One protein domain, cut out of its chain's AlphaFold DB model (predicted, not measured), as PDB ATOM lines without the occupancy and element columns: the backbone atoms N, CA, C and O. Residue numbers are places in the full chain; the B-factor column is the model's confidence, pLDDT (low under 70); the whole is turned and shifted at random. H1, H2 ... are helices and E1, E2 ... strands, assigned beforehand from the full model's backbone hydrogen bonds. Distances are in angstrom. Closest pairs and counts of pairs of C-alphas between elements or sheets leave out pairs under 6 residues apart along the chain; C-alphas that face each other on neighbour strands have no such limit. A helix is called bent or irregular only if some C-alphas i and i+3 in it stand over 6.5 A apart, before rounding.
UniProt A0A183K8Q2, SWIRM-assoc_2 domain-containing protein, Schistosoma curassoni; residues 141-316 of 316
ATOM      1  N   VAL A 141     179.724 189.803 203.159       98.00
ATOM      2  CA  VAL A 141     180.765 190.799 203.418       98.00
ATOM      3  C   VAL A 141     182.136 190.148 203.527       98.00
ATOM      4  O   VAL A 141     182.312 189.150 204.220       98.00
ATOM      5  N   TYR A 142     183.129 190.752 202.893       97.75
ATOM      6  CA  TYR A 142     184.537 190.515 203.180       97.75
ATOM      7  C   TYR A 142     185.087 191.730 203.930       97.75
ATOM      8  O   TYR A 142     184.866 192.867 203.516       97.75
ATOM      9  N   ILE A 143     185.798 191.516 205.039       96.38
ATOM     10  CA  ILE A 143     186.410 192.605 205.815       96.38
ATOM     11  C   ILE A 143     187.877 192.713 205.413       96.38
ATOM     12  O   ILE A 143     188.665 191.809 205.687       96.38
ATOM     13  N   SER A 144     188.256 193.833 204.794       93.25
ATOM     14  CA  SER A 144     189.637 194.068 204.378       93.25
ATOM     15  C   SER A 144     190.591 194.041 205.583       93.25
ATOM     16  O   SER A 144     190.352 194.755 206.562       93.25
ATOM     17  N   PRO A 145     191.727 193.320 205.518       87.25
ATOM     18  CA  PRO A 145     192.727 193.292 206.589       87.25
ATOM     19  C   PRO A 145     193.306 194.673 206.936       87.25
ATOM     20  O   PRO A 145     193.906 194.862 207.992       87.25
ATOM     21  N   LEU A 146     193.152 195.661 206.047       83.12
ATOM     22  CA  LEU A 146     193.589 197.036 206.293       83.12
ATOM     23  C   LEU A 146     192.739 197.759 207.347       83.12
ATOM     24  O   LEU A 146     193.247 198.685 207.976       83.12
ATOM     25  N   VAL A 147     191.506 197.299 207.596       80.19
ATOM     26  CA  VAL A 147     190.586 197.846 208.615       80.19
ATOM     27  C   VAL A 147     191.171 197.757 210.037       80.19
ATOM     28  O   VAL A 147     190.797 198.508 210.938       80.19
ATOM     29  N   GLU A 148     192.113 196.842 210.267       61.06
ATOM     30  CA  GLU A 148     192.736 196.630 211.579       61.06
ATOM     31  C   GLU A 148     193.912 197.574 211.856       61.06
ATOM     32  O   GLU A 148     194.192 197.896 213.012       61.06
ATOM     33  N   LYS A 149     194.609 198.044 210.814       51.72
ATOM     34  CA  LYS A 149     195.963 198.609 210.954       51.72
ATOM     35  C   LYS A 149     196.001 200.068 211.418       51.72
ATOM     36  O   LYS A 149     197.007 200.495 211.975       51.72
ATOM     37  N   VAL A 150     194.928 200.842 211.242       50.19
ATOM     38  CA  VAL A 150     194.936 202.295 211.533       50.19
ATOM     39  C   VAL A 150     194.469 202.630 212.954       50.19
ATOM     40  O   VAL A 150     194.918 203.621 213.530       50.19
ATOM     41  N   GLY A 151     193.667 201.766 213.589       48.28
ATOM     42  CA  GLY A 151     193.318 201.913 215.012       48.28
ATOM     43  C   GLY A 151     194.529 201.827 215.956       48.28
ATOM     44  O   GLY A 151     194.457 202.301 217.090       48.28
ATOM     45  N   ILE A 152     195.633 201.256 215.463       46.53
ATOM     46  CA  ILE A 152     196.929 201.121 216.137       46.53
ATOM     47  C   ILE A 152     197.797 202.382 215.954       46.53
ATOM     48  O   ILE A 152     198.627 202.675 216.805       46.53
ATOM     49  N   PHE A 153     197.590 203.171 214.893       45.12
ATOM     50  CA  PHE A 153     198.490 204.284 214.554       45.12
ATOM     51  C   PHE A 153     198.058 205.645 215.129       45.12
ATOM     52  O   PHE A 153     198.878 206.552 215.239       45.12
ATOM     53  N   LEU A 154     196.785 205.812 215.513       47.09
ATOM     54  CA  LEU A 154     196.246 207.125 215.905       47.09
ATOM     55  C   LEU A 154     196.280 207.441 217.408       47.09
ATOM     56  O   LEU A 154     195.952 208.562 217.782       47.09
ATOM     57  N   PHE A 155     196.701 206.521 218.278       46.47
ATOM     58  CA  PHE A 155     196.869 206.815 219.705       46.47
ATOM     59  C   PHE A 155     198.088 206.079 220.259       46.47
ATOM     60  O   PHE A 155     198.079 204.859 220.374       46.47
ATOM     61  N   PHE A 156     199.112 206.867 220.588       49.03
ATOM     62  CA  PHE A 156     200.320 206.511 221.329       49.03
ATOM     63  C   PHE A 156     200.146 205.304 222.274       49.03
ATOM     64  O   PHE A 156     199.232 205.261 223.099       49.03
ATOM     65  N   GLU A 157     201.086 204.367 222.165       51.16
ATOM     66  CA  GLU A 157     201.126 203.007 222.723       51.16
ATOM     67  C   GLU A 157     200.836 202.797 224.226       51.16
ATOM     68  O   GLU A 157     200.780 201.655 224.669       51.16
ATOM     69  N   THR A 158     200.646 203.809 225.067       49.72
ATOM     70  CA  THR A 158     200.887 203.607 226.512       49.72
ATOM     71  C   THR A 158     199.637 203.358 227.375       49.72
ATOM     72  O   THR A 158     199.777 202.877 228.493       49.72
ATOM     73  N   ILE A 159     198.408 203.619 226.898       53.12
ATOM     74  CA  ILE A 159     197.181 203.488 227.738       53.12
ATOM     75  C   ILE A 159     196.134 202.496 227.184       53.12
ATOM     76  O   ILE A 159     195.224 202.078 227.898       53.12
ATOM     77  N   ILE A 160     196.276 202.030 225.939       52.44
ATOM     78  CA  ILE A 160     195.265 201.178 225.279       52.44
ATOM     79  C   ILE A 160     195.181 199.749 225.852       52.44
ATOM     80  O   ILE A 160     194.144 199.106 225.710       52.44
ATOM     81  N   SER A 161     196.202 199.248 226.550       47.88
ATOM     82  CA  SER A 161     196.205 197.875 227.078       47.88
ATOM     83  C   SER A 161     195.356 197.662 228.342       47.88
ATOM     84  O   SER A 161     195.158 196.514 228.734       47.88
ATOM     85  N   LEU A 162     194.835 198.723 228.979       42.97
ATOM     86  CA  LEU A 162     194.153 198.618 230.283       42.97
ATOM     87  C   LEU A 162     192.620 198.647 230.236       42.97
ATOM     88  O   LEU A 162     191.981 198.268 231.213       42.97
ATOM     89  N   PHE A 163     192.010 199.034 229.116       46.16
ATOM     90  CA  PHE A 163     190.560 198.973 228.941       46.16
ATOM     91  C   PHE A 163     190.256 198.178 227.683       46.16
ATOM     92  O   PHE A 163     190.737 198.530 226.613       46.16
ATOM     93  N   GLN A 164     189.479 197.105 227.834       46.03
ATOM     94  CA  GLN A 164     189.021 196.174 226.802       46.03
ATOM     95  C   GLN A 164     188.513 196.916 225.547       46.03
ATOM     96  O   GLN A 164     187.327 197.209 225.401       46.03
ATOM     97  N   LYS A 165     189.432 197.270 224.641       50.94
ATOM     98  CA  LYS A 165     189.151 198.061 223.442       50.94
ATOM     99  C   LYS A 165     188.764 197.091 222.341       50.94
ATOM    100  O   LYS A 165     189.611 196.508 221.671       50.94
ATOM    101  N   GLN A 166     187.462 196.900 222.184       62.28
ATOM    102  CA  GLN A 166     186.892 196.198 221.045       62.28
ATOM    103  C   GLN A 166     187.437 196.815 219.744       62.28
ATOM    104  O   GLN A 166     187.257 198.009 219.483       62.28
ATOM    105  N   THR A 167     188.154 196.019 218.950       79.12
ATOM    106  CA  THR A 167     188.726 196.454 217.669       79.12
ATOM    107  C   THR A 167     187.615 196.743 216.658       79.12
ATOM    108  O   THR A 167     186.530 196.166 216.740       79.12
ATOM    109  N   LEU A 168     187.867 197.602 215.666       85.31
ATOM    110  CA  LEU A 168     186.889 197.879 214.603       85.31
ATOM    111  C   LEU A 168     186.443 196.592 213.885       85.31
ATOM    112  O   LEU A 168     185.255 196.420 213.630       85.31
ATOM    113  N   ASN A 169     187.363 195.648 213.655       89.06
ATOM    114  CA  ASN A 169     187.039 194.333 213.098       89.06
ATOM    115  C   ASN A 169     186.020 193.575 213.967       89.06
ATOM    116  O   ASN A 169     184.993 193.128 213.461       89.06
ATOM    117  N   SER A 170     186.245 193.496 215.285       90.12
ATOM    118  CA  SER A 170     185.294 192.824 216.183       90.12
ATOM    119  C   SER A 170     183.919 193.502 216.203       90.12
ATOM    120  O   SER A 170     182.912 192.800 216.140       90.12
ATOM    121  N   LYS A 171     183.851 194.843 216.145       91.12
ATOM    122  CA  LYS A 171     182.578 195.575 215.976       91.12
ATOM    123  C   LYS A 171     181.855 195.207 214.681       91.12
ATOM    124  O   LYS A 171     180.642 195.004 214.694       91.12
ATOM    125  N   LEU A 172     182.584 195.108 213.569       94.75
ATOM    126  CA  LEU A 172     182.013 194.731 212.274       94.75
ATOM    127  C   LEU A 172     181.501 193.293 212.282       94.75
ATOM    128  O   LEU A 172     180.383 193.052 211.838       94.75
ATOM    129  N   ARG A 173     182.268 192.350 212.838       95.31
ATOM    130  CA  ARG A 173     181.841 190.947 212.956       95.31
ATOM    131  C   ARG A 173     180.618 190.792 213.859       95.31
ATOM    132  O   ARG A 173     179.725 190.010 213.549       95.31
ATOM    133  N   GLU A 174     180.532 191.559 214.942       94.62
ATOM    134  CA  GLU A 174     179.334 191.586 215.785       94.62
ATOM    135  C   GLU A 174     178.121 192.192 215.078       94.62
ATOM    136  O   GLU A 174     177.025 191.650 215.200       94.62
ATOM    137  N   SER A 175     178.314 193.271 214.315       94.94
ATOM    138  CA  SER A 175     177.252 193.893 213.511       94.94
ATOM    139  C   SER A 175     176.750 192.921 212.439       94.94
ATOM    140  O   SER A 175     175.552 192.694 212.315       94.94
ATOM    141  N   ALA A 176     177.667 192.244 211.738       95.75
ATOM    142  CA  ALA A 176     177.335 191.202 210.770       95.75
ATOM    143  C   ALA A 176     176.531 190.055 211.408       95.75
ATOM    144  O   ALA A 176     175.536 189.600 210.845       95.75
ATOM    145  N   LYS A 177     176.916 189.631 212.619       94.75
ATOM    146  CA  LYS A 177     176.191 188.610 213.383       94.75
ATOM    147  C   LYS A 177     174.784 189.071 213.777       94.75
ATOM    148  O   LYS A 177     173.847 188.293 213.625       94.75
ATOM    149  N   ARG A 178     174.622 190.305 214.275       92.44
ATOM    150  CA  ARG A 178     173.310 190.873 214.643       92.44
ATOM    151  C   ARG A 178     172.377 190.976 213.441       92.44
ATOM    152  O   ARG A 178     171.223 190.574 213.535       92.44
ATOM    153  N   LEU A 179     172.903 191.439 212.310       92.38
ATOM    154  CA  LEU A 179     172.164 191.559 211.052       92.38
ATOM    155  C   LEU A 179     171.986 190.225 210.310       92.38
ATOM    156  O   LEU A 179     171.331 190.188 209.271       92.38
ATOM    157  N   ASN A 180     172.545 189.130 210.836       92.19
ATOM    158  CA  ASN A 180     172.478 187.799 210.238       92.19
ATOM    159  C   ASN A 180     172.966 187.776 208.773       92.19
ATOM    160  O   ASN A 180     172.301 187.231 207.885       92.19
ATOM    161  N   ILE A 181     174.125 188.396 208.525       94.25
ATOM    162  CA  ILE A 181     174.828 188.366 207.237       94.25
ATOM    163  C   ILE A 181     176.125 187.560 207.331       94.25
ATOM    164  O   ILE A 181     176.751 187.467 208.388       94.25
ATOM    165  N   SER A 182     176.528 186.969 206.208       96.62
ATOM    166  CA  SER A 182     177.713 186.109 206.152       96.62
ATOM    167  C   SER A 182     178.981 186.940 205.995       96.62
ATOM    168  O   SER A 182     179.032 187.828 205.146       96.62
ATOM    169  N   VAL A 183     180.005 186.618 206.788       97.75
ATOM    170  CA  VAL A 183     181.366 187.138 206.609       97.75
ATOM    171  C   VAL A 183     182.199 186.053 205.936       97.75
ATOM    172  O   VAL A 183     182.298 184.953 206.476       97.75
ATOM    173  N   VAL A 184     182.769 186.353 204.772       97.81
ATOM    174  CA  VAL A 184     183.623 185.437 204.001       97.81
ATOM    175  C   VAL A 184     185.093 185.824 204.128       97.81
ATOM    176  O   VAL A 184     185.424 186.960 204.468       97.81
ATOM    177  N   GLU A 185     185.981 184.876 203.837       95.88
ATOM    178  CA  GLU A 185     187.435 185.056 203.952       95.88
ATOM    179  C   GLU A 185     188.102 185.382 202.602       95.88
ATOM    180  O   GLU A 185     189.266 185.783 202.573       95.88
ATOM    181  N   SER A 186     187.374 185.262 201.484       96.56
ATOM    182  CA  SER A 186     187.840 185.667 200.153       96.56
ATOM    183  C   SER A 186     187.025 186.846 199.607       96.56
ATOM    184  O   SER A 186     185.793 186.771 199.596       96.56
ATOM    185  N   PRO A 187     187.670 187.895 199.057       95.81
ATOM    186  CA  PRO A 187     186.968 188.961 198.350       95.81
ATOM    187  C   PRO A 187     186.104 188.443 197.195       95.81
ATOM    188  O   PRO A 187     185.034 188.979 196.959       95.81
ATOM    189  N   SER A 188     186.508 187.379 196.492       95.62
ATOM    190  CA  SER A 188     185.764 186.861 195.330       95.62
ATOM    191  C   SER A 188     184.397 186.255 195.667       95.62
ATOM    192  O   SER A 188     183.595 186.024 194.771       95.62
ATOM    193  N   GLU A 189     184.148 185.947 196.940       96.06
ATOM    194  CA  GLU A 189     182.903 185.339 197.429       96.06
ATOM    195  C   GLU A 189     181.936 186.380 198.009       96.06
ATOM    196  O   GLU A 189     180.811 186.050 198.384       96.06
ATOM    197  N   ALA A 190     182.376 187.634 198.127       96.69
ATOM    198  CA  ALA A 190     181.612 188.693 198.759       96.69
ATOM    199  C   ALA A 190     180.786 189.485 197.743       96.69
ATOM    200  O   ALA A 190     181.209 189.720 196.614       96.69
ATOM    201  N   THR A 191     179.644 190.005 198.182       95.62
ATOM    202  CA  THR A 191     178.939 191.067 197.454       95.62
ATOM    203  C   THR A 191     179.433 192.452 197.872       95.62
ATOM    204  O   THR A 191     179.315 193.397 197.097       95.62
ATOM    205  N   HIS A 192     180.015 192.572 199.072       97.12
ATOM    206  CA  HIS A 192     180.543 193.818 199.625       97.12
ATOM    207  C   HIS A 192     181.952 193.616 200.197       97.12
ATOM    208  O   HIS A 192     182.163 192.756 201.056       97.12
ATOM    209  N   ILE A 193     182.904 194.448 199.781       97.38
ATOM    210  CA  ILE A 193     184.225 194.556 200.405       97.38
ATOM    211  C   ILE A 193     184.202 195.757 201.342       97.38
ATOM    212  O   ILE A 193     184.002 196.887 200.901       97.38
ATOM    213  N   LEU A 194     184.433 195.509 202.633       97.31
ATOM    214  CA  LEU A 194     184.485 196.543 203.659       97.31
ATOM    215  C   LEU A 194     185.917 197.036 203.849       97.31
ATOM    216  O   LEU A 194     186.802 196.294 204.282       97.31
ATOM    217  N   HIS A 195     186.117 198.315 203.565       95.38
ATOM    218  CA  HIS A 195     187.381 199.027 203.693       95.38
ATOM    219  C   HIS A 195     187.424 199.911 204.941       95.38
ATOM    220  O   HIS A 195     186.431 200.115 205.641       95.38
ATOM    221  N   GLN A 196     188.605 200.453 205.232       91.00
ATOM    222  CA  GLN A 196     188.813 201.380 206.342       91.00
ATOM    223  C   GLN A 196     187.945 202.647 206.158       91.00
ATOM    224  O   GLN A 196     187.978 203.240 205.078       91.00
ATOM    225  N   PRO A 197     187.210 203.097 207.196       91.06
ATOM    226  CA  PRO A 197     186.560 204.407 207.205       91.06
ATOM    227  C   PRO A 197     187.538 205.562 206.949       91.06
ATOM    228  O   PRO A 197     188.741 205.410 207.191       91.06
ATOM    229  N   PRO A 198     187.050 206.746 206.544       88.62
ATOM    230  CA  PRO A 198     187.881 207.943 206.442       88.62
ATOM    231  C   PRO A 198     188.675 208.213 207.727       88.62
ATOM    232  O   PRO A 198     188.170 208.019 208.830       88.62
ATOM    233  N   LEU A 199     189.913 208.701 207.596       83.88
ATOM    234  CA  LEU A 199     190.809 208.939 208.740       83.88
ATOM    235  C   LEU A 199     190.243 209.927 209.770       83.88
ATOM    236  O   LEU A 199     190.583 209.854 210.946       83.88
ATOM    237  N   ASN A 200     189.400 210.854 209.324       81.25
ATOM    238  CA  ASN A 200     188.746 211.863 210.151       81.25
ATOM    239  C   ASN A 200     187.397 211.401 210.722       81.25
ATOM    240  O   ASN A 200     186.690 212.212 211.314       81.25
ATOM    241  N   TRP A 201     187.010 210.139 210.521       85.88
ATOM    242  CA  TRP A 201     185.753 209.619 211.034       85.88
ATOM    243  C   TRP A 201     185.799 209.506 212.571       85.88
ATOM    244  O   TRP A 201     186.653 208.787 213.096       85.88
ATOM    245  N   PRO A 202     184.889 210.168 213.314       81.25
ATOM    246  CA  PRO A 202     184.928 210.197 214.780       81.25
ATOM    247  C   PRO A 202     184.505 208.874 215.439       81.25
ATOM    248  O   PRO A 202     184.643 208.722 216.652       81.25
ATOM    249  N   GLY A 203     184.004 207.909 214.659       84.06
ATOM    250  CA  GLY A 203     183.539 206.614 215.159       84.06
ATOM    251  C   GLY A 203     182.023 206.500 215.342       84.06
ATOM    252  O   GLY A 203     181.567 205.474 215.846       84.06
ATOM    253  N   ASP A 204     181.250 207.514 214.941       85.69
ATOM    254  CA  ASP A 204     179.783 207.520 214.974       85.69
ATOM    255  C   ASP A 204     179.172 208.208 213.737       85.69
ATOM    256  O   ASP A 204     179.897 208.648 212.842       85.69
ATOM    257  N   SER A 205     177.843 208.224 213.632       87.19
ATOM    258  CA  SER A 205     177.076 208.759 212.494       87.19
ATOM    259  C   SER A 205     176.740 210.251 212.582       87.19
ATOM    260  O   SER A 205     176.159 210.793 211.641       87.19
ATOM    261  N   ARG A 206     177.106 210.953 213.667       86.19
ATOM    262  CA  ARG A 206     176.588 212.304 213.958       86.19
ATOM    263  C   ARG A 206     176.958 213.320 212.886       86.19
ATOM    264  O   ARG A 206     176.075 214.002 212.372       86.19
ATOM    265  N   ASP A 207     178.240 213.403 212.542       86.62
ATOM    266  CA  ASP A 207     178.741 214.384 211.573       86.62
ATOM    267  C   ASP A 207     178.282 214.059 210.146       86.62
ATOM    268  O   ASP A 207     177.879 214.954 209.398       86.62
ATOM    269  N   ASP A 208     178.264 212.773 209.786       89.94
ATOM    270  CA  ASP A 208     177.788 212.311 208.480       89.94
ATOM    271  C   ASP A 208     176.296 212.644 208.280       89.94
ATOM    272  O   ASP A 208     175.884 213.069 207.196       89.94
ATOM    273  N   PHE A 209     175.485 212.581 209.343       83.94
ATOM    274  CA  PHE A 209     174.068 212.948 209.292       83.94
ATOM    275  C   PHE A 209     173.830 214.455 209.060       83.94
ATOM    276  O   PHE A 209     172.771 214.862 208.564       83.94
ATOM    277  N   LEU A 210     174.819 215.309 209.358       85.38
ATOM    278  CA  LEU A 210     174.744 216.757 209.119       85.38
ATOM    279  C   LEU A 210     174.977 217.136 207.651       85.38
ATOM    280  O   LEU A 210     174.632 218.253 207.249       85.38
ATOM    281  N   VAL A 211     175.512 216.227 206.828       86.94
ATOM    282  CA  VAL A 211     175.808 216.480 205.413       86.94
ATOM    283  C   VAL A 211     174.535 216.893 204.663       86.94
ATOM    284  O   VAL A 211     173.567 216.146 204.572       86.94
ATOM    285  N   GLN A 212     174.527 218.101 204.091       86.38
ATOM    286  CA  GLN A 212     173.394 218.651 203.325       86.38
ATOM    287  C   GLN A 212     173.558 218.406 201.820       86.38
ATOM    288  O   GLN A 212     173.502 219.329 200.999       86.38
ATOM    289  N   ARG A 213     173.818 217.148 201.468       89.44
ATOM    290  CA  ARG A 213     173.920 216.676 200.086       89.44
ATOM    291  C   ARG A 213     172.909 215.567 199.854       89.44
ATOM    292  O   ARG A 213     172.585 214.827 200.779       89.44
ATOM    293  N   PHE A 214     172.429 215.458 198.626       90.19
ATOM    294  CA  PHE A 214     171.405 214.485 198.275       90.19
ATOM    295  C   PHE A 214     171.597 213.938 196.863       90.19
ATOM    296  O   PHE A 214     172.233 214.576 196.022       90.19
ATOM    297  N   ARG A 215     171.009 212.774 196.603       89.50
ATOM    298  CA  ARG A 215     170.811 212.220 195.262       89.50
ATOM    299  C   ARG A 215     169.333 212.237 194.915       89.50
ATOM    300  O   ARG A 215     168.485 212.135 195.801       89.50
ATOM    301  N   VAL A 216     169.026 212.349 193.630       88.25
ATOM    302  CA  VAL A 216     167.662 212.125 193.147       88.25
ATOM    303  C   VAL A 216     167.489 210.626 192.939       88.25
ATOM    304  O   VAL A 216     168.269 210.007 192.222       88.25
ATOM    305  N   LEU A 217     166.509 210.042 193.623       85.94
ATOM    306  CA  LEU A 217     166.176 208.622 193.502       85.94
ATOM    307  C   LEU A 217     165.136 208.349 192.432       85.94
ATOM    308  O   LEU A 217     165.073 207.241 191.918       85.94
ATOM    309  N   PHE A 218     164.259 209.320 192.214       85.88
ATOM    310  CA  PHE A 218     163.099 209.183 191.362       85.88
ATOM    311  C   PHE A 218     162.662 210.575 190.912       85.88
ATOM    312  O   PHE A 218     162.649 211.510 191.720       85.88
ATOM    313  N   HIS A 219     162.309 210.706 189.641       85.62
ATOM    314  CA  HIS A 219     161.828 211.938 189.036       85.62
ATOM    315  C   HIS A 219     160.615 211.604 188.173       85.62
ATOM    316  O   HIS A 219     160.701 210.744 187.309       85.62
ATOM    317  N   GLU A 220     159.499 212.280 188.421       84.06
ATOM    318  CA  GLU A 220     158.272 212.122 187.641       84.06
ATOM    319  C   GLU A 220     157.564 213.472 187.574       84.06
ATOM    320  O   GLU A 220     157.386 214.148 188.598       84.06
ATOM    321  N   GLY A 221     157.199 213.885 186.361       82.12
ATOM    322  CA  GLY A 221     156.618 215.198 186.098       82.12
ATOM    323  C   GLY A 221     157.478 216.344 186.642       82.12
ATOM    324  O   GLY A 221     158.577 216.598 186.161       82.12
ATOM    325  N   ARG A 222     156.963 217.084 187.633       83.25
ATOM    326  CA  ARG A 222     157.689 218.201 188.292       83.25
ATOM    327  C   ARG A 222     158.238 217.846 189.669       83.25
ATOM    328  O   ARG A 222     158.613 218.743 190.439       83.25
ATOM    329  N   GLY A 223     158.164 216.575 190.027       87.19
ATOM    330  CA  GLY A 223     158.475 216.093 191.350       87.19
ATOM    331  C   GLY A 223     159.732 215.237 191.380       87.19
ATOM    332  O   GLY A 223     159.994 214.453 190.474       87.19
ATOM    333  N   VAL A 224     160.503 215.389 192.452       89.38
ATOM    334  CA  VAL A 224     161.708 214.603 192.718       89.38
ATOM    335  C   VAL A 224     161.675 214.020 194.117       89.38
ATOM    336  O   VAL A 224     161.368 214.710 195.095       89.38
ATOM    337  N   LEU A 225     162.027 212.741 194.212       91.12
ATOM    338  CA  LEU A 225     162.266 212.060 195.472       91.12
ATOM    339  C   LEU A 225     163.763 212.094 195.760       91.12
ATOM    340  O   LEU A 225     164.569 211.581 194.985       91.12
ATOM    341  N   LEU A 226     164.133 212.721 196.870       91.56
ATOM    342  CA  LEU A 226     165.524 212.937 197.245       91.56
ATOM    343  C   LEU A 226     165.947 211.939 198.317       91.56
ATOM    344  O   LEU A 226     165.255 211.818 199.324       91.56
ATOM    345  N   HIS A 227     167.099 211.300 198.133       91.69
ATOM    346  CA  HIS A 227     167.842 210.589 199.175       91.69
ATOM    347  C   HIS A 227     168.910 211.499 199.749       91.69
ATOM    348  O   HIS A 227     169.709 212.054 198.995       91.69
ATOM    349  N   TRP A 228     168.970 211.628 201.064       91.69
ATOM    350  CA  TRP A 228     170.008 212.420 201.707       91.69
ATOM    351  C   TRP A 228     171.214 211.546 202.029       91.69
ATOM    352  O   TRP A 228     171.074 210.471 202.605       91.69
ATOM    353  N   LEU A 229     172.412 212.017 201.680       92.12
ATOM    354  CA  LEU A 229     173.627 211.226 201.873       92.12
ATOM    355  C   LEU A 229     173.786 210.822 203.342       92.12
ATOM    356  O   LEU A 229     173.489 211.613 204.248       92.12
ATOM    357  N   TYR A 230     174.259 209.595 203.541       92.81
ATOM    358  CA  TYR A 230     174.545 208.985 204.838       92.81
ATOM    359  C   TYR A 230     173.330 208.805 205.759       92.81
ATOM    360  O   TYR A 230     173.512 208.493 206.934       92.81
ATOM    361  N   SER A 231     172.095 208.970 205.268       92.06
ATOM    362  CA  SER A 231     170.909 208.457 205.973       92.06
ATOM    363  C   SER A 231     170.470 207.102 205.422       92.06
ATOM    364  O   SER A 231     170.898 206.724 204.332       92.06
ATOM    365  N   PRO A 232     169.617 206.360 206.147       91.75
ATOM    366  CA  PRO A 232     168.975 205.180 205.586       91.75
ATOM    367  C   PRO A 232     168.179 205.510 204.320       91.75
ATOM    368  O   PRO A 232     167.709 206.636 204.145       91.75
ATOM    369  N   ALA A 233     168.001 204.521 203.447       89.31
ATOM    370  CA  ALA A 233     167.357 204.708 202.147       89.31
ATOM    371  C   ALA A 233     165.901 205.210 202.235       89.31
ATOM    372  O   ALA A 233     165.413 205.819 201.288       89.31
ATOM    373  N   SER A 234     165.203 204.965 203.349       91.12
ATOM    374  CA  SER A 234     163.837 205.443 203.600       91.12
ATOM    375  C   SER A 234     163.741 206.927 203.955       91.12
ATOM    376  O   SER A 234     162.653 207.494 203.836       91.12
ATOM    377  N   TYR A 235     164.848 207.580 204.338       91.38
ATOM    378  CA  TYR A 235     164.899 208.994 204.740       91.38
ATOM    379  C   TYR A 235     164.841 209.895 203.505       91.38
ATOM    380  O   TYR A 235     165.761 210.648 203.174       91.38
ATOM    381  N   THR A 236     163.723 209.793 202.798       91.69
ATOM    382  CA  THR A 236     163.499 210.458 201.530       91.69
ATOM    383  C   THR A 236     162.684 211.722 201.704       91.69
ATOM    384  O   THR A 236     161.899 211.882 202.639       91.69
ATOM    385  N   THR A 237     162.859 212.675 200.797       91.69
ATOM    386  CA  THR A 237     162.026 213.877 200.782       91.69
ATOM    387  C   THR A 237     161.495 214.132 199.390       91.69
ATOM    388  O   THR A 237     162.258 214.241 198.435       91.69
ATOM    389  N   TRP A 238     160.175 214.240 199.289       91.44
ATOM    390  CA  TRP A 238     159.500 214.602 198.053       91.44
ATOM    391  C   TRP A 238     159.423 216.116 197.905       91.44
ATOM    392  O   TRP A 238     158.888 216.807 198.780       91.44
ATOM    393  N   TYR A 239     159.913 216.620 196.779       88.94
ATOM    394  CA  TYR A 239     159.841 218.028 196.415       88.94
ATOM    395  C   TYR A 239     159.193 218.199 195.055       88.94
ATOM    396  O   TYR A 239     159.476 217.455 194.127       88.94
ATOM    397  N   THR A 240     158.365 219.231 194.928       85.56
ATOM    398  CA  THR A 240     157.847 219.701 193.645       85.56
ATOM    399  C   THR A 240     158.433 221.073 193.337       85.56
ATOM    400  O   THR A 240     158.553 221.920 194.225       85.56
ATOM    401  N   GLY A 241     158.817 221.299 192.080       77.38
ATOM    402  CA  GLY A 241     159.319 222.602 191.627       77.38
ATOM    403  C   GLY A 241     160.820 222.840 191.821       77.38
ATOM    404  O   GLY A 241     161.250 223.989 191.773       77.38
ATOM    405  N   LEU A 242     161.618 221.785 192.007       79.56
ATOM    406  CA  LEU A 242     163.053 221.871 191.733       79.56
ATOM    407  C   LEU A 242     163.259 221.785 190.217       79.56
ATOM    408  O   LEU A 242     163.063 220.726 189.628       79.56
ATOM    409  N   GLN A 243     163.606 222.909 189.592       68.50
ATOM    410  CA  GLN A 243     163.917 222.967 188.166       68.50
ATOM    411  C   GLN A 243     165.409 222.684 187.975       68.50
ATOM    412  O   GLN A 243     166.246 223.498 188.349       68.50
ATOM    413  N   SER A 244     165.729 221.511 187.440       72.94
ATOM    414  CA  SER A 244     167.074 221.108 187.030       72.94
ATOM    415  C   SER A 244     166.939 220.031 185.962       72.94
ATOM    416  O   SER A 244     165.947 219.301 185.947       72.94
ATOM    417  N   GLU A 245     167.942 219.900 185.103       71.06
ATOM    418  CA  GLU A 245     168.113 218.687 184.310       71.06
ATOM    419  C   GLU A 245     168.655 217.599 185.245       71.06
ATOM    420  O   GLU A 245     169.711 217.760 185.859       71.06
ATOM    421  N   TRP A 246     167.883 216.531 185.433       77.00
ATOM    422  CA  TRP A 246     168.286 215.378 186.234       77.00
ATOM    423  C   TRP A 246     168.810 214.287 185.303       77.00
ATOM    424  O   TRP A 246     168.267 214.095 184.218       77.00
ATOM    425  N   SER A 247     169.863 213.575 185.716       67.19
ATOM    426  CA  SER A 247     170.422 212.479 184.909       67.19
ATOM    427  C   SER A 247     169.351 211.431 184.577       67.19
ATOM    428  O   SER A 247     168.535 211.098 185.438       67.19
ATOM    429  N   SER A 248     169.398 210.850 183.378       59.19
ATOM    430  CA  SER A 248     168.557 209.708 182.984       59.19
ATOM    431  C   SER A 248     168.773 208.474 183.868       59.19
ATOM    432  O   SER A 248     167.852 207.686 184.058       59.19
ATOM    433  N   ASP A 249     169.944 208.347 184.502       59.28
ATOM    434  CA  ASP A 249     170.267 207.250 185.434       59.28
ATOM    435  C   ASP A 249     169.479 207.331 186.760       59.28
ATOM    436  O   ASP A 249     169.623 206.497 187.660       59.28
ATOM    437  N   THR A 250     168.656 208.371 186.917       57.38
ATOM    438  CA  THR A 250     167.736 208.534 188.048       57.38
ATOM    439  C   THR A 250     166.669 207.434 188.062       57.38
ATOM    440  O   THR A 250     166.219 207.056 189.139       57.38
ATOM    441  N   GLU A 251     166.298 206.889 186.899       50.03
ATOM    442  CA  GLU A 251     165.229 205.886 186.752       50.03
ATOM    443  C   GLU A 251     165.719 204.434 186.868       50.03
ATOM    444  O   GLU A 251     164.921 203.517 187.089       50.03
ATOM    445  N   THR A 252     167.029 204.202 186.755       50.00
ATOM    446  CA  THR A 252     167.614 202.862 186.848       50.00
ATOM    447  C   THR A 252     167.552 202.367 188.292       50.00
ATOM    448  O   THR A 252     168.062 203.011 189.214       50.00
ATOM    449  N   SER A 253     166.905 201.218 188.520       50.53
ATOM    450  CA  SER A 253     166.801 200.659 189.867       50.53
ATOM    451  C   SER A 253     168.181 200.209 190.356       50.53
ATOM    452  O   SER A 253     168.912 199.513 189.660       50.53
ATOM    453  N   TYR A 254     168.510 200.543 191.607       50.97
ATOM    454  CA  TYR A 254     169.704 200.090 192.343       50.97
ATOM    455  C   TYR A 254     169.991 198.579 192.294       50.97
ATOM    456  O   TYR A 254     171.061 198.139 192.708       50.97
ATOM    457  N   LEU A 255     169.013 197.779 191.870       51.50
ATOM    458  CA  LEU A 255     169.099 196.326 191.776       51.50
ATOM    459  C   LEU A 255     169.933 195.854 190.575       51.50
ATOM    460  O   LEU A 255     170.239 194.674 190.498       51.50
ATOM    461  N   GLU A 256     170.299 196.749 189.657       58.03
ATOM    462  CA  GLU A 256     171.025 196.396 188.431       58.03
ATOM    463  C   GLU A 256     172.554 196.440 188.573       58.03
ATOM    464  O   GLU A 256     173.264 196.189 187.601       58.03
ATOM    465  N   ASN A 257     173.096 196.752 189.758       71.25
ATOM    466  CA  ASN A 257     174.543 196.665 189.937       71.25
ATOM    467  C   ASN A 257     174.983 195.198 190.044       71.25
ATOM    468  O   ASN A 257     174.851 194.576 191.096       71.25
ATOM    469  N   GLU A 258     175.554 194.682 188.960       73.69
ATOM    470  CA  GLU A 258     176.164 193.349 188.901       73.69
ATOM    471  C   GLU A 258     177.578 193.311 189.511       73.69
ATOM    472  O   GLU A 258     178.152 192.237 189.689       73.69
ATOM    473  N   ASN A 259     178.159 194.472 189.834       84.94
ATOM    474  CA  ASN A 259     179.506 194.562 190.387       84.94
ATOM    475  C   ASN A 259     179.509 194.487 191.915       84.94
ATOM    476  O   ASN A 259     178.573 194.901 192.596       84.94
ATOM    477  N   GLN A 260     180.637 194.046 192.460       92.25
ATOM    478  CA  GLN A 260     180.899 194.078 193.891       92.25
ATOM    479  C   GLN A 260     180.922 195.512 194.443       92.25
ATOM    480  O   GLN A 260     181.429 196.441 193.810       92.25
ATOM    481  N   TRP A 261     180.394 195.684 195.653       95.25
ATOM    482  CA  TRP A 261     180.386 196.961 196.355       95.25
ATOM    483  C   TRP A 261     181.659 197.143 197.185       95.25
ATOM    484  O   TRP A 261     181.792 196.590 198.276       95.25
ATOM    485  N   ASP A 262     182.588 197.955 196.690       96.44
ATOM    486  CA  ASP A 262     183.729 198.444 197.470       96.44
ATOM    487  C   ASP A 262     183.317 199.656 198.312       96.44
ATOM    488  O   ASP A 262     183.309 200.793 197.831       96.44
ATOM    489  N   VAL A 263     182.985 199.411 199.580       97.38
ATOM    490  CA  VAL A 263     182.476 200.427 200.513       97.38
ATOM    491  C   VAL A 263     183.318 200.494 201.780       97.38
ATOM    492  O   VAL A 263     183.989 199.537 202.158       97.38
ATOM    493  N   ASP A 264     183.308 201.627 202.471       95.81
ATOM    494  CA  ASP A 264     183.938 201.723 203.783       95.81
ATOM    495  C   ASP A 264     183.063 201.123 204.901       95.81
ATOM    496  O   ASP A 264     181.850 200.938 204.770       95.81
ATOM    497  N   ALA A 265     183.697 200.799 206.029       95.81
ATOM    498  CA  ALA A 265     183.072 200.066 207.122       95.81
ATOM    499  C   ALA A 265     181.878 200.783 207.785       95.81
ATOM    500  O   ALA A 265     181.093 200.125 208.473       95.81
ATOM    501  N   ARG A 266     181.703 202.099 207.581       95.69
ATOM    502  CA  ARG A 266     180.542 202.833 208.108       95.69
ATOM    503  C   ARG A 266     179.235 202.314 207.523       95.69
ATOM    504  O   ARG A 266     178.246 202.295 208.245       95.69
ATOM    505  N   TRP A 267     179.232 201.818 206.282       97.38
ATOM    506  CA  TRP A 267     178.034 201.250 205.653       97.38
ATOM    507  C   TRP A 267     177.394 200.157 206.522       97.38
ATOM    508  O   TRP A 267     176.195 200.211 206.807       97.38
ATOM    509  N   LEU A 268     178.196 199.201 207.008       97.12
ATOM    510  CA  LEU A 268     177.699 198.110 207.848       97.12
ATOM    511  C   LEU A 268     177.326 198.600 209.251       97.12
ATOM    512  O   LEU A 268     176.277 198.229 209.773       97.12
ATOM    513  N   LEU A 269     178.174 199.438 209.858       95.12
ATOM    514  CA  LEU A 269     177.949 199.930 211.220       95.12
ATOM    515  C   LEU A 269     176.682 200.776 211.318       95.12
ATOM    516  O   LEU A 269     175.905 200.604 212.251       95.12
ATOM    517  N   TYR A 270     176.447 201.653 210.346       95.06
ATOM    518  CA  TYR A 270     175.246 202.480 210.314       95.06
ATOM    519  C   TYR A 270     174.013 201.660 209.933       95.06
ATOM    520  O   TYR A 270     172.934 201.921 210.456       95.06
ATOM    521  N   SER A 271     174.162 200.620 209.099       94.75
ATOM    522  CA  SER A 271     173.049 199.705 208.808       94.75
ATOM    523  C   SER A 271     172.577 198.963 210.064       94.75
ATOM    524  O   SER A 271     171.376 198.828 210.296       94.75
ATOM    525  N   ASP A 272     173.518 198.520 210.901       93.38
ATOM    526  CA  ASP A 272     173.233 197.894 212.197       93.38
ATOM    527  C   ASP A 272     172.699 198.904 213.224       93.38
ATOM    528  O   ASP A 272     171.754 198.611 213.958       93.38
ATOM    529  N   GLU A 273     173.226 200.132 213.238       90.69
ATOM    530  CA  GLU A 273     172.717 201.208 214.094       90.69
ATOM    531  C   GLU A 273     171.257 201.558 213.768       90.69
ATOM    532  O   GLU A 273     170.474 201.817 214.684       90.69
ATOM    533  N   MET A 274     170.873 201.539 212.492       89.50
ATOM    534  CA  MET A 274     169.553 201.983 212.037       89.50
ATOM    535  C   MET A 274     168.550 200.841 211.821       89.50
ATOM    536  O   MET A 274     167.363 201.115 211.640       89.50
ATOM    537  N   TYR A 275     168.992 199.576 211.853       90.56
ATOM    538  CA  TYR A 275     168.183 198.403 211.467       90.56
ATOM    539  C   TYR A 275     167.556 198.552 210.069       90.56
ATOM    540  O   TYR A 275     166.447 198.095 209.774       90.56
ATOM    541  N   GLU A 276     168.304 199.202 209.186       91.69
ATOM    542  CA  GLU A 276     167.929 199.490 207.813       91.69
ATOM    543  C   GLU A 276     169.192 199.587 206.967       91.69
ATOM    544  O   GLU A 276     170.170 200.198 207.384       91.69
ATOM    545  N   TRP A 277     169.179 198.986 205.778       92.19
ATOM    546  CA  TRP A 277     170.341 199.014 204.902       92.19
ATOM    547  C   TRP A 277     170.639 200.437 204.436       92.19
ATOM    548  O   TRP A 277     169.786 201.119 203.859       92.19
ATOM    549  N   MET A 278     171.875 200.861 204.675       94.00
ATOM    550  CA  MET A 278     172.402 202.102 204.132       94.00
ATOM    551  C   MET A 278     172.601 201.985 202.620       94.00
ATOM    552  O   MET A 278     172.836 200.896 202.095       94.00
ATOM    553  N   VAL A 279     172.542 203.119 201.921       93.19
ATOM    554  CA  VAL A 279     172.781 203.169 200.474       93.19
ATOM    555  C   VAL A 279     174.277 203.023 200.206       93.19
ATOM    556  O   VAL A 279     175.072 203.856 200.632       93.19
ATOM    557  N   GLU A 280     174.659 201.976 199.482       94.44
ATOM    558  CA  GLU A 280     176.045 201.584 199.219       94.44
ATOM    559  C   GLU A 280     176.841 202.722 198.555       94.44
ATOM    560  O   GLU A 280     177.961 203.034 198.960       94.44
ATOM    561  N   GLU A 281     176.218 203.422 197.599       92.25
ATOM    562  CA  GLU A 281     176.798 204.569 196.889       92.25
ATOM    563  C   GLU A 281     177.288 205.703 197.811       92.25
ATOM    564  O   GLU A 281     178.111 206.523 197.396       92.25
ATOM    565  N   ASP A 282     176.765 205.823 199.034       93.62
ATOM    566  CA  ASP A 282     177.191 206.855 199.990       93.62
ATOM    567  C   ASP A 282     178.574 206.556 200.584       93.62
ATOM    568  O   ASP A 282     179.282 207.476 200.994       93.62
ATOM    569  N   PHE A 283     178.974 205.285 200.586       95.62
ATOM    570  CA  PHE A 283     180.159 204.779 201.278       95.62
ATOM    571  C   PHE A 283     181.212 204.216 200.326       95.62
ATOM    572  O   PHE A 283     182.167 203.593 200.785       95.62
ATOM    573  N   LEU A 284     181.058 204.416 199.013       95.19
ATOM    574  CA  LEU A 284     182.025 203.945 198.022       95.19
ATOM    575  C   LEU A 284     183.418 204.511 198.300       95.19
ATOM    576  O   LEU A 284     183.601 205.726 198.431       95.19
ATOM    577  N   VAL A 285     184.418 203.632 198.327       94.31
ATOM    578  CA  VAL A 285     185.814 204.072 198.391       94.31
ATOM    579  C   VAL A 285     186.281 204.604 197.031       94.31
ATOM    580  O   VAL A 285     185.762 204.188 195.992       94.31
ATOM    581  N   PRO A 286     187.303 205.481 196.982       90.31
ATOM    582  CA  PRO A 286     187.796 206.047 195.722       90.31
ATOM    583  C   PRO A 286     188.239 205.009 194.680       90.31
ATOM    584  O   PRO A 286     188.210 205.288 193.482       90.31
ATOM    585  N   THR A 287     188.650 203.822 195.134       88.44
ATOM    586  CA  THR A 287     189.096 202.702 194.295       88.44
ATOM    587  C   THR A 287     187.956 201.839 193.758       88.44
ATOM    588  O   THR A 287     188.234 200.905 193.012       88.44
ATOM    589  N   SER A 288     186.698 202.121 194.117       90.94
ATOM    590  CA  SER A 288     185.556 201.351 193.630       90.94
ATOM    591  C   SER A 288     185.417 201.446 192.108       90.94
ATOM    592  O   SER A 288     185.568 202.521 191.506       90.94
ATOM    593  N   SER A 289     185.105 200.304 191.491       87.19
ATOM    594  CA  SER A 289     184.718 200.208 190.081       87.19
ATOM    595  C   SER A 289     183.333 200.808 189.830       87.19
ATOM    596  O   SER A 289     183.090 201.363 188.758       87.19
ATOM    597  N   VAL A 290     182.453 200.762 190.833       88.12
ATOM    598  CA  VAL A 290     181.129 201.379 190.791       88.12
ATOM    599  C   VAL A 290     181.277 202.888 190.962       88.12
ATOM    600  O   VAL A 290     181.990 203.377 191.841       88.12
ATOM    601  N   LYS A 291     180.595 203.654 190.108       84.88
ATOM    602  CA  LYS A 291     180.527 205.112 190.232       84.88
ATOM    603  C   LYS A 291     179.191 205.510 190.847       84.88
ATOM    604  O   LYS A 291     178.161 205.048 190.363       84.88
ATOM    605  N   PRO A 292     179.190 206.357 191.893       85.31
ATOM    606  CA  PRO A 292     177.944 206.824 192.470       85.31
ATOM    607  C   PRO A 292     177.224 207.737 191.484       85.31
ATOM    608  O   PRO A 292     177.854 208.523 190.769       85.31
ATOM    609  N   ARG A 293     175.896 207.712 191.535       84.31
ATOM    610  CA  ARG A 293     175.053 208.689 190.856       84.31
ATOM    611  C   ARG A 293     175.357 210.118 191.318       84.31
ATOM    612  O   ARG A 293     175.851 210.321 192.439       84.31
ATOM    613  N   PRO A 294     175.037 211.123 190.478       86.00
ATOM    614  CA  PRO A 294     175.300 212.517 190.792       86.00
ATOM    615  C   PRO A 294     174.717 212.941 192.141       86.00
ATOM    616  O   PRO A 294     173.553 212.689 192.460       86.00
ATOM    617  N   THR A 295     175.552 213.628 192.917       87.31
ATOM    618  CA  THR A 295     175.188 214.164 194.226       87.31
ATOM    619  C   THR A 295     175.109 215.680 194.170       87.31
ATOM    620  O   THR A 295     176.104 216.362 193.916       87.31
ATOM    621  N   TYR A 296     173.960 216.210 194.559       86.75
ATOM    622  CA  TYR A 296     173.639 217.628 194.545       86.75
ATOM    623  C   TYR A 296     173.746 218.237 195.944       86.75
ATOM    624  O   TYR A 296     173.762 217.549 196.967       86.75
ATOM    625  N   SER A 297     173.838 219.563 195.994       84.00
ATOM    626  CA  SER A 297     173.708 220.330 197.231       84.00
ATOM    627  C   SER A 297     172.879 221.577 196.972       84.00
ATOM    628  O   SER A 297     172.836 222.086 195.851       84.00
ATOM    629  N   ARG A 298     172.267 222.122 198.027       72.50
ATOM    630  CA  ARG A 298     171.487 223.363 197.930       72.50
ATOM    631  C   ARG A 298     172.288 224.520 197.321       72.50
ATOM    632  O   ARG A 298     171.731 225.300 196.561       72.50
ATOM    633  N   LYS A 299     173.576 224.644 197.664       64.19
ATOM    634  CA  LYS A 299     174.434 225.730 197.163       64.19
ATOM    635  C   LYS A 299     174.653 225.624 195.652       64.19
ATOM    636  O   LYS A 299     174.613 226.643 194.983       64.19
ATOM    637  N   LEU A 300     174.827 224.407 195.132       58.38
ATOM    638  CA  LEU A 300     175.056 224.162 193.704       58.38
ATOM    639  C   LEU A 300     173.815 224.499 192.865       58.38
ATOM    640  O   LEU A 300     173.927 225.258 191.914       58.38
ATOM    641  N   LEU A 301     172.624 224.070 193.297       59.53
ATOM    642  CA  LEU A 301     171.372 224.365 192.578       59.53
ATOM    643  C   LEU A 301     171.019 225.860 192.529       59.53
ATOM    644  O   LEU A 301     170.298 226.304 191.643       59.53
ATOM    645  N   MET A 302     171.505 226.657 193.485       55.88
ATOM    646  CA  MET A 302     171.323 228.110 193.440       55.88
ATOM    647  C   MET A 302     172.306 228.783 192.473       55.88
ATOM    648  O   MET A 302     171.952 229.798 191.885       55.88
ATOM    649  N   ILE A 303     173.509 228.233 192.283       53.25
ATOM    650  CA  ILE A 303     174.529 228.809 191.394       53.25
ATOM    651  C   ILE A 303     174.097 228.698 189.926       53.25
ATOM    652  O   ILE A 303     174.223 229.682 189.200       53.25
ATOM    653  N   ASP A 304     173.499 227.579 189.512       50.09
ATOM    654  CA  ASP A 304     173.002 227.413 188.136       50.09
ATOM    655  C   ASP A 304     171.870 228.400 187.806       50.09
ATOM    656  O   ASP A 304     171.845 228.987 186.723       50.09
ATOM    657  N   HIS A 305     170.999 228.708 188.775       48.47
ATOM    658  CA  HIS A 305     170.018 229.786 188.624       48.47
ATOM    659  C   HIS A 305     170.662 231.179 188.540       48.47
ATOM    660  O   HIS A 305     170.166 232.026 187.800       48.47
ATOM    661  N   PHE A 306     171.763 231.437 189.255       43.50
ATOM    662  CA  PHE A 306     172.464 232.723 189.166       43.50
ATOM    663  C   PHE A 306     173.173 232.908 187.821       43.50
ATOM    664  O   PHE A 306     173.099 234.001 187.269       43.50
ATOM    665  N   TYR A 307     173.787 231.869 187.246       38.94
ATOM    666  CA  TYR A 307     174.359 231.967 185.898       38.94
ATOM    667  C   TYR A 307     173.278 232.184 184.832       38.94
ATOM    668  O   TYR A 307     173.453 233.035 183.962       38.94
ATOM    669  N   PHE A 308     172.129 231.509 184.939       37.16
ATOM    670  CA  PHE A 308     171.010 231.716 184.013       37.16
ATOM    671  C   PHE A 308     170.413 233.132 184.118       37.16
ATOM    672  O   PHE A 308     170.112 233.761 183.105       37.16
ATOM    673  N   VAL A 309     170.295 233.679 185.334       38.03
ATOM    674  CA  VAL A 309     169.807 235.051 185.570       38.03
ATOM    675  C   VAL A 309     170.832 236.105 185.133       38.03
ATOM    676  O   VAL A 309     170.440 237.123 184.566       38.03
ATOM    677  N   ILE A 310     172.134 235.869 185.326       37.69
ATOM    678  CA  ILE A 310     173.192 236.781 184.862       37.69
ATOM    679  C   ILE A 310     173.236 236.821 183.329       37.69
ATOM    680  O   ILE A 310     173.274 237.912 182.775       37.69
ATOM    681  N   ILE A 311     173.135 235.678 182.636       38.16
ATOM    682  CA  ILE A 311     173.122 235.629 181.160       38.16
ATOM    683  C   ILE A 311     171.901 236.360 180.573       38.16
ATOM    684  O   ILE A 311     172.012 237.002 179.527       38.16
ATOM    685  N   ILE A 312     170.743 236.311 181.242       40.53
ATOM    686  CA  ILE A 312     169.541 237.045 180.812       40.53
ATOM    687  C   ILE A 312     169.673 238.553 181.090       40.53
ATOM    688  O   ILE A 312     169.240 239.359 180.271       40.53
ATOM    689  N   LEU A 313     170.305 238.957 182.197       38.28
ATOM    690  CA  LEU A 313     170.491 240.373 182.549       38.28
ATOM    691  C   LEU A 313     171.629 241.066 181.785       38.28
ATOM    692  O   LEU A 313     171.633 242.288 181.710       38.28
ATOM    693  N   THR A 314     172.578 240.326 181.203       39.00
ATOM    694  CA  THR A 314     173.643 240.896 180.354       39.00
ATOM    695  C   THR A 314     173.256 241.031 178.878       39.00
ATOM    696  O   THR A 314     174.071 241.492 178.085       39.00
ATOM    697  N   ASN A 315     172.042 240.619 178.496       38.97
ATOM    698  CA  ASN A 315     171.504 240.736 177.133       38.97
ATOM    699  C   ASN A 315     170.410 241.820 177.001       38.97
ATOM    700  O   ASN A 315     169.624 241.775 176.055       38.97
ATOM    701  N   PHE A 316     170.364 242.787 177.926       37.53
ATOM    702  CA  PHE A 316     169.522 243.987 177.840       37.53
ATOM    703  C   PHE A 316     170.349 245.269 177.871       37.53
ATOM    704  O   PHE A 316     171.290 245.341 178.695       37.53
TER     705      PHE A 316
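This is residues 141 to 316 of the 316 residues of the protein "SWIRM-assoc_2 domain-containing protein" of Schistosoma curassoni (UniProt A0A183K8Q2). Two lobes stand along one long axis: a small parallel sheet, E2 E1 E3 E7, grazed by the helices H1, H2 and H4, and a strongly twisted antiparallel sheet, E4 E5 E6. Residues 306 to 316, of which 306 to 313 belong to H5, stick out at one end, and residues 161 to 166 at the other; long stretches without named elements, 241 to 260 and 275 to 297, run between the lobes or from one toward the other. The printed part has 176 residues, with five named helices and seven named strands in the order E1 H1 H2 E2 E3 H3 E4 E5 E6 E7 H4 H5; the class is mixed, with 77 residues, under half, in named elements. The whole is loose, with a radius of gyration of the C-alphas of 19.9 A, and only just elongated, spanning 72 by 37 by 27 A.

E1, residues 141 to 143, begins at C-alpha 141 (180.765, 190.799, 203.418). H1 is residues 145 to 148, neither bent nor irregular, but only just: C-alphas 145 and 148 are 6.0 A apart. H2 is 168 to 178, 15.3 A long; E2 is 182 to 184, E3 192 to 195, H3 206 to 209. E4, 213 to 220, is 20.5 A long and bends by 57 degrees at residue 217; E5, 223 to 228, is 15.9 A, and E6, 236 to 240, 13.4 A. E7 is 261 to 264 and H4 266 to 274. H5, 298 to 313, is 23.0 A long and ends at C-alpha 313 (170.491, 240.373, 182.549).

E1 and E3 are parallel, with N 142 and O 192 at 2.9 A. E2, an edge strand, is parallel to E1, with N 184 and O 141 at 2.9 A. E7, the other edge strand, is parallel to E3, with N 193 and O 261 at 2.8 A. E1, H1, H2 and E2 form a strand-helix-strand unit, two parallel neighbour strands with helices between, its crossover right-handed. H2 touches H4 at Ser 175 and Asp 272, their closest C-alphas, 5.8 A apart, at a steep tilt of 44 degrees, the same way. H1 touches H2, the closest C-alphas being Glu 148 and Asn 169, 6.3 A. E4 E5 E6 is a meander, each strand the antiparallel neighbour of the one before; hairpin E4 and E5 has N 217 and O 225 at 2.8 A, hairpin E5 and E6 N 226 and O 237 at 2.9 A. Residues 213 to 214 of E4 pair antiparallel with 296 to 297. H3 and H5 touch no helix and are on neither sheet, H5 only just, with 4 pairs of C-alphas within 10 A of E4 E5 E6. Every O i to N i+4 pair is within hydrogen-bond range in H2 and H4, and 11 of 12 in H5; H1 and H3 are too short for such a pair.

The C-alphas of Leu 162 and Phe 316, the two farthest apart, are 73.6 A apart. The printed part has no cut. The links H1 to H2, E6 to E7 and H4 to H5 are long. Mean pLDDT of the printed part is 78.9; residues 148 to 166, 243, 247 to 256 and 299 to 316 are under 70.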